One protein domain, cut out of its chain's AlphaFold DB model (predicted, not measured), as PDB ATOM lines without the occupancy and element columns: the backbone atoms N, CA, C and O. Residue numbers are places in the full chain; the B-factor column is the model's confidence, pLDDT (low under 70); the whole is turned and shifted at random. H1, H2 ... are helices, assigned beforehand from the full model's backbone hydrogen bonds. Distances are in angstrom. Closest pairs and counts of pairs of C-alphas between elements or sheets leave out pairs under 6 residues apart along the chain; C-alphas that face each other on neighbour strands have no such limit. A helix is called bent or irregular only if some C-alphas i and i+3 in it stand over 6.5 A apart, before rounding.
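This is residues 23 to 77 of the 96 residues of an uncharacterized protein of Marinomonas primoryensis (UniProt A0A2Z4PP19). Two helices sit at opposite ends of an elongated, open model: H2, the longer, at one end and H1 at the other, with a long stretch without a named element, residues 35 to 61, running between them. This stretch turns back past H1 after leaving it, crosses the gap, and folds back again to enter H2. The printed part has 55 residues with two named helices, H1 then H2 along the chain, and no named strand; the class is all helix. The whole is only just extended, close to loose, with a radius of gyration of the C-alphas of 15.6 A, and it spans 45 by 24 by 18 A.

Look first at H2, residues 62 to 77, which has a kink of 33 degrees near Arg 71. It is irregular, but only just: C-alphas 72 and 75 are 6.6 A apart. From there go to H1, residues 23 to 34; the two helices are apart, with no C-alpha of the one within 8 A of the other. In H1 every O i to N i+4 pair is within hydrogen-bond range, while in H2 9 of 12 are.

Find C-alpha 62 at (143.541, 136.859, 82.220); from there H2 runs 22.1 A to C-alpha 77 at (132.455, 137.061, 63.057). For H1, begin at C-alpha 23, at (117.709, 140.651, 82.327); its last C-alpha, that of Leu 34, is 16.5 A away.

The two C-alphas farthest apart, those of Phe 37 and Asp 60, are 45.3 A from each other. The link from H1 to H2 is long, with 27 residues, and the printed part has no cut. The mean pLDDT of the printed part is 82.7; look for low confidence, under 70, at residues 37 to 43.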
ATOM      1  N   SER A  23     118.670 141.285  83.247       78.88
ATOM      2  CA  SER A  23     117.709 140.651  82.327       78.88
ATOM      3  C   SER A  23     116.459 141.499  82.115       78.88
ATOM      4  O   SER A  23     116.063 141.689  80.970       78.88
ATOM      5  N   SER A  24     115.872 142.048  83.183       78.44
ATOM      6  CA  SER A  24     114.683 142.902  83.089       78.44
ATOM      7  C   SER A  24     114.983 144.187  82.318       78.44
ATOM      8  O   SER A  24     114.236 144.547  81.418       78.44
ATOM      9  N   MET A  25     116.147 144.806  82.554       83.00
ATOM     10  CA  MET A  25     116.579 145.992  81.809       83.00
ATOM     11  C   MET A  25     116.752 145.710  80.313       83.00
ATOM     12  O   MET A  25     116.352 146.520  79.479       83.00
ATOM     13  N   VAL A  26     117.356 144.570  79.959       84.44
ATOM     14  CA  VAL A  26     117.535 144.174  78.556       84.44
ATOM     15  C   VAL A  26     116.187 143.842  77.910       84.44
ATOM     16  O   VAL A  26     115.965 144.241  76.768       84.44
ATOM     17  N   ASN A  27     115.280 143.175  78.629       81.94
ATOM     18  CA  ASN A  27     113.927 142.883  78.156       81.94
ATOM     19  C   ASN A  27     113.131 144.167  77.889       81.94
ATOM     20  O   ASN A  27     112.645 144.331  76.774       81.94
ATOM     21  N   SER A  28     113.071 145.105  78.838       80.56
ATOM     22  CA  SER A  28     112.357 146.377  78.647       80.56
ATOM     23  C   SER A  28     112.984 147.237  77.545       80.56
ATOM     24  O   SER A  28     112.276 147.875  76.769       80.56
ATOM     25  N   ALA A  29     114.316 147.235  77.401       84.00
ATOM     26  CA  ALA A  29     114.971 147.916  76.282       84.00
ATOM     27  C   ALA A  29     114.579 147.297  74.928       84.00
ATOM     28  O   ALA A  29     114.373 148.017  73.950       84.00
ATOM     29  N   TRP A  30     114.455 145.969  74.872       84.56
ATOM     30  CA  TRP A  30     114.011 145.250  73.681       84.56
ATOM     31  C   TRP A  30     112.530 145.509  73.369       84.56
ATOM     32  O   TRP A  30     112.200 145.807  72.224       84.56
ATOM     33  N   ALA A  31     111.660 145.485  74.385       82.25
ATOM     34  CA  ALA A  31     110.248 145.861  74.284       82.25
ATOM     35  C   ALA A  31     110.082 147.268  73.708       82.25
ATOM     36  O   ALA A  31     109.378 147.473  72.720       82.25
ATOM     37  N   SER A  32     110.809 148.226  74.290       82.75
ATOM     38  CA  SER A  32     110.795 149.628  73.886       82.75
ATOM     39  C   SER A  32     111.264 149.814  72.442       82.75
ATOM     40  O   SER A  32     110.651 150.579  71.702       82.75
ATOM     41  N   ALA A  33     112.296 149.081  72.010       83.81
ATOM     42  CA  ALA A  33     112.772 149.126  70.629       83.81
ATOM     43  C   ALA A  33     111.756 148.557  69.621       83.81
ATOM     44  O   ALA A  33     111.738 148.988  68.468       83.81
ATOM     45  N   LEU A  34     110.920 147.603  70.045       83.12
ATOM     46  CA  LEU A  34     109.872 146.994  69.222       83.12
ATOM     47  C   LEU A  34     108.518 147.719  69.315       83.12
ATOM     48  O   LEU A  34     107.647 147.472  68.484       83.12
ATOM     49  N   GLY A  35     108.336 148.614  70.291       80.62
ATOM     50  CA  GLY A  35     107.055 149.276  70.557       80.62
ATOM     51  C   GLY A  35     105.995 148.349  71.166       80.62
ATOM     52  O   GLY A  35     104.804 148.612  71.008       80.62
ATOM     53  N   CYS A  36     106.411 147.267  71.830       78.31
ATOM     54  CA  CYS A  36     105.522 146.303  72.490       78.31
ATOM     55  C   CYS A  36     105.385 146.612  73.992       78.31
ATOM     56  O   CYS A  36     106.284 147.202  74.590       78.31
ATOM     57  N   PHE A  37     104.272 146.195  74.605       67.69
ATOM     58  CA  PHE A  37     104.066 146.310  76.053       67.69
ATOM     59  C   PHE A  37     104.827 145.204  76.802       67.69
ATOM     60  O   PHE A  37     104.858 144.060  76.350       67.69
ATOM     61  N   ASP A  38     105.432 145.553  77.944       62.66
ATOM     62  CA  ASP A  38     106.349 144.687  78.712       62.66
ATOM     63  C   ASP A  38     105.732 143.331  79.123       62.66
ATOM     64  O   ASP A  38     106.453 142.334  79.207       62.66
ATOM     65  N   ASP A  39     104.405 143.255  79.279       61.06
ATOM     66  CA  ASP A  39     103.684 142.035  79.676       61.06
ATOM     67  C   ASP A  39     103.797 140.883  78.653       61.06
ATOM     68  O   ASP A  39     103.671 139.713  79.015       61.06
ATOM     69  N   GLU A  40     104.089 141.178  77.380       58.81
ATOM     70  CA  GLU A  40     104.251 140.167  76.319       58.81
ATOM     71  C   GLU A  40     105.722 139.750  76.096       58.81
ATOM     72  O   GLU A  40     106.017 138.835  75.324       58.81
ATOM     73  N   VAL A  41     106.675 140.407  76.769       58.28
ATOM     74  CA  VAL A  41     108.099 140.415  76.375       58.28
ATOM     75  C   VAL A  41     108.966 139.467  77.206       58.28
ATOM     76  O   VAL A  41     110.110 139.197  76.832       58.28
ATOM     77  N   GLY A  42     108.428 138.881  78.283       60.62
ATOM     78  CA  GLY A  42     109.172 138.044  79.240       60.62
ATOM     79  C   GLY A  42     110.004 136.898  78.633       60.62
ATOM     80  O   GLY A  42     110.922 136.398  79.284       60.62
ATOM     81  N   HIS A  43     109.741 136.515  77.378       61.75
ATOM     82  CA  HIS A  43     110.438 135.446  76.655       61.75
ATOM     83  C   HIS A  43     111.088 135.860  75.321       61.75
ATOM     84  O   HIS A  43     111.621 134.998  74.623       61.75
ATOM     85  N   LEU A  44     111.066 137.140  74.930       71.19
ATOM     86  CA  LEU A  44     111.576 137.554  73.611       71.19
ATOM     87  C   LEU A  44     113.106 137.622  73.539       71.19
ATOM     88  O   LEU A  44     113.676 137.528  72.450       71.19
ATOM     89  N   VAL A  45     113.785 137.764  74.680       76.69
ATOM     90  CA  VAL A  45     115.247 137.768  74.740       76.69
ATOM     91  C   VAL A  45     115.751 136.421  75.241       76.69
ATOM     92  O   VAL A  45     115.531 136.026  76.383       76.69
ATOM     93  N   HIS A  46     116.495 135.730  74.384       82.56
ATOM     94  CA  HIS A  46     117.195 134.506  74.753       82.56
ATOM     95  C   HIS A  46     118.605 134.829  75.264       82.56
ATOM     96  O   HIS A  46     119.464 135.258  74.482       82.56
ATOM     97  N   PHE A  47     118.884 134.555  76.542       82.81
ATOM     98  CA  PHE A  47     120.254 134.581  77.059       82.81
ATOM     99  C   PHE A  47     120.796 133.154  77.117       82.81
ATOM    100  O   PHE A  47     120.177 132.281  77.721       82.81
ATOM    101  N   PRO A  48     121.944 132.895  76.477       82.81
ATOM    102  CA  PRO A  48     122.490 131.553  76.404       82.81
ATOM    103  C   PRO A  48     123.051 131.107  77.756       82.81
ATOM    104  O   PRO A  48     123.638 131.907  78.492       82.81
ATOM    105  N   ASP A  49     122.980 129.802  78.016       81.31
ATOM    106  CA  ASP A  49     123.609 129.189  79.185       81.31
ATOM    107  C   ASP A  49     125.102 129.525  79.247       81.31
ATOM    108  O   ASP A  49     125.811 129.524  78.233       81.31
ATOM    109  N   ASN A  50     125.597 129.849  80.442       82.50
ATOM    110  CA  ASN A  50     126.973 130.307  80.671       82.50
ATOM    111  C   ASN A  50     127.373 131.525  79.814       82.50
ATOM    112  O   ASN A  50     128.527 131.656  79.423       82.50
ATOM    113  N   GLY A  51     126.425 132.396  79.455       82.25
ATOM    114  CA  GLY A  51     126.664 133.561  78.594       82.25
ATOM    115  C   GLY A  51     127.466 134.705  79.226       82.25
ATOM    116  O   GLY A  51     127.870 135.619  78.509       82.25
ATOM    117  N   CYS A  52     127.703 134.671  80.538       87.50
ATOM    118  CA  CYS A  52     128.452 135.698  81.265       87.50
ATOM    119  C   CYS A  52     129.937 135.340  81.371       87.50
ATOM    120  O   CYS A  52     130.283 134.265  81.854       87.50
ATOM    121  N   TYR A  53     130.800 136.282  80.993       89.19
ATOM    122  CA  TYR A  53     132.256 136.171  81.090       89.19
ATOM    123  C   TYR A  53     132.793 137.356  81.887       89.19
ATOM    124  O   TYR A  53     132.341 138.484  81.689       89.19
ATOM    125  N   TYR A  54     133.773 137.114  82.755       90.25
ATOM    126  CA  TYR A  54     134.497 138.175  83.451       90.25
ATOM    127  C   TYR A  54     135.923 138.218  82.934       90.25
ATOM    128  O   TYR A  54     136.601 137.197  82.906       90.25
ATOM    129  N   ILE A  55     136.366 139.413  82.552       90.56
ATOM    130  CA  ILE A  55     137.747 139.666  82.167       90.56
ATOM    131  C   ILE A  55     138.374 140.487  83.285       90.56
ATOM    132  O   ILE A  55     137.982 141.633  83.508       90.56
ATOM    133  N   ASN A  56     139.343 139.910  83.984       91.50
ATOM    134  CA  ASN A  56     140.097 140.601  85.015       91.50
ATOM    135  C   ASN A  56     141.568 140.689  84.607       91.50
ATOM    136  O   ASN A  56     142.280 139.692  84.629       91.50
ATOM    137  N   LYS A  57     142.031 141.899  84.278       89.81
ATOM    138  CA  LYS A  57     143.427 142.161  83.885       89.81
ATOM    139  C   LYS A  57     144.448 141.850  84.979       89.81
ATOM    140  O   LYS A  57     145.601 141.610  84.658       89.81
ATOM    141  N   ASN A  58     144.026 141.869  86.241       93.62
ATOM    142  CA  ASN A  58     144.891 141.606  87.390       93.62
ATOM    143  C   ASN A  58     144.880 140.125  87.807       93.62
ATOM    144  O   ASN A  58     145.427 139.787  88.848       93.62
ATOM    145  N   SER A  59     144.189 139.261  87.058       92.75
ATOM    146  CA  SER A  59     144.104 137.824  87.327       92.75
ATOM    147  C   SER A  59     145.192 137.081  86.565       92.75
ATOM    148  O   SER A  59     145.410 137.375  85.390       92.75
ATOM    149  N   ASP A  60     145.777 136.053  87.176       94.88
ATOM    150  CA  ASP A  60     146.742 135.173  86.498       94.88
ATOM    151  C   ASP A  60     146.112 134.480  85.268       94.88
ATOM    152  O   ASP A  60     146.745 134.332  84.225       94.88
ATOM    153  N   ASP A  61     144.809 134.180  85.338       94.38
ATOM    154  CA  ASP A  61     144.023 133.576  84.253       94.38
ATOM    155  C   ASP A  61     143.554 134.563  83.161       94.38
ATOM    156  O   ASP A  61     142.728 134.201  82.318       94.38
ATOM    157  N   TYR A  62     144.019 135.819  83.150       93.19
ATOM    158  CA  TYR A  62     143.541 136.859  82.220       93.19
ATOM    159  C   TYR A  62     143.538 136.405  80.751       93.19
ATOM    160  O   TYR A  62     142.562 136.620  80.027       93.19
ATOM    161  N   HIS A  63     144.620 135.759  80.309       94.06
ATOM    162  CA  HIS A  63     144.747 135.288  78.930       94.06
ATOM    163  C   HIS A  63     143.707 134.219  78.588       94.06
ATOM    164  O   HIS A  63     143.087 134.298  77.529       94.06
ATOM    165  N   GLN A  64     143.459 133.283  79.505       95.25
ATOM    166  CA  GLN A  64     142.462 132.230  79.328       95.25
ATOM    167  C   GLN A  64     141.038 132.804  79.310       95.25
ATOM    168  O   GLN A  64     140.250 132.469  78.429       95.25
ATOM    169  N   GLN A  65     140.724 133.739  80.216       93.31
ATOM    170  CA  GLN A  65     139.435 134.445  80.238       93.31
ATOM    171  C   GLN A  65     139.159 135.165  78.911       93.31
ATOM    172  O   GLN A  65     138.042 135.119  78.382       93.31
ATOM    173  N   LEU A  66     140.181 135.833  78.370       92.81
ATOM    174  CA  LEU A  66     140.089 136.543  77.102       92.81
ATOM    175  C   LEU A  66     139.913 135.573  75.926       92.81
ATOM    176  O   LEU A  66     139.071 135.818  75.063       92.81
ATOM    177  N   GLU A  67     140.673 134.478  75.897       93.94
ATOM    178  CA  GLU A  67     140.597 133.456  74.852       93.94
ATOM    179  C   GLU A  67     139.229 132.764  74.823       93.94
ATOM    180  O   GLU A  67     138.626 132.634  73.756       93.94
ATOM    181  N   ASP A  68     138.689 132.386  75.982       92.25
ATOM    182  CA  ASP A  68     137.377 131.747  76.076       92.25
ATOM    183  C   ASP A  68     136.246 132.664  75.605       92.25
ATOM    184  O   ASP A  68     135.359 132.230  74.855       92.25
ATOM    185  N   LEU A  69     136.298 133.948  75.979       91.50
ATOM    186  CA  LEU A  69     135.367 134.938  75.450       91.50
ATOM    187  C   LEU A  69     135.521 135.063  73.931       91.50
ATOM    188  O   LEU A  69     134.522 135.001  73.209       91.50
ATOM    189  N   PHE A  70     136.755 135.217  73.441       90.50
ATOM    190  CA  PHE A  70     137.048 135.399  72.021       90.50
ATOM    191  C   PHE A  70     136.539 134.220  71.185       90.50
ATOM    192  O   PHE A  70     135.862 134.404  70.169       90.50
ATOM    193  N   ARG A  71     136.780 132.993  71.657       90.06
ATOM    194  CA  ARG A  71     136.293 131.756  71.047       90.06
ATOM    195  C   ARG A  71     134.775 131.742  70.949       90.06
ATOM    196  O   ARG A  71     134.243 131.400  69.896       90.06
ATOM    197  N   ARG A  72     134.057 132.161  71.992       88.56
ATOM    198  CA  ARG A  72     132.589 132.188  71.966       88.56
ATOM    199  C   ARG A  72     132.024 133.247  71.026       88.56
ATOM    200  O   ARG A  72     131.066 132.976  70.304       88.56
ATOM    201  N   VAL A  73     132.614 134.441  70.999       88.69
ATOM    202  CA  VAL A  73     132.143 135.528  70.122       88.69
ATOM    203  C   VAL A  73     132.598 135.363  68.675       88.69
ATOM    204  O   VAL A  73     132.063 136.039  67.800       88.69
ATOM    205  N   SER A  74     133.511 134.428  68.389       85.75
ATOM    206  CA  SER A  74     133.961 134.115  67.027       85.75
ATOM    207  C   SER A  74     132.803 133.789  66.072       85.75
ATOM    208  O   SER A  74     132.859 134.139  64.894       85.75
ATOM    209  N   TYR A  75     131.699 133.227  66.583       75.31
ATOM    210  CA  TYR A  75     130.481 132.978  65.806       75.31
ATOM    211  C   TYR A  75     129.835 134.265  65.259       75.31
ATOM    212  O   TYR A  75     129.265 134.260  64.166       75.31
ATOM    213  N   LEU A  76     129.966 135.393  65.969       76.50
ATOM    214  CA  LEU A  76     129.495 136.703  65.501       76.50
ATOM    215  C   LEU A  76     130.336 137.227  64.325       76.50
ATOM    216  O   LEU A  76     129.863 138.037  63.531       76.50
ATOM    217  N   ALA A  77     131.562 136.730  64.160       72.69
ATOM    218  CA  ALA A  77     132.455 137.061  63.057       72.69
ATOM    219  C   ALA A  77     132.259 136.120  61.852       72.69
ATOM    220  O   ALA A  77     133.228 135.701  61.212       72.69
TER     221      ALA A  77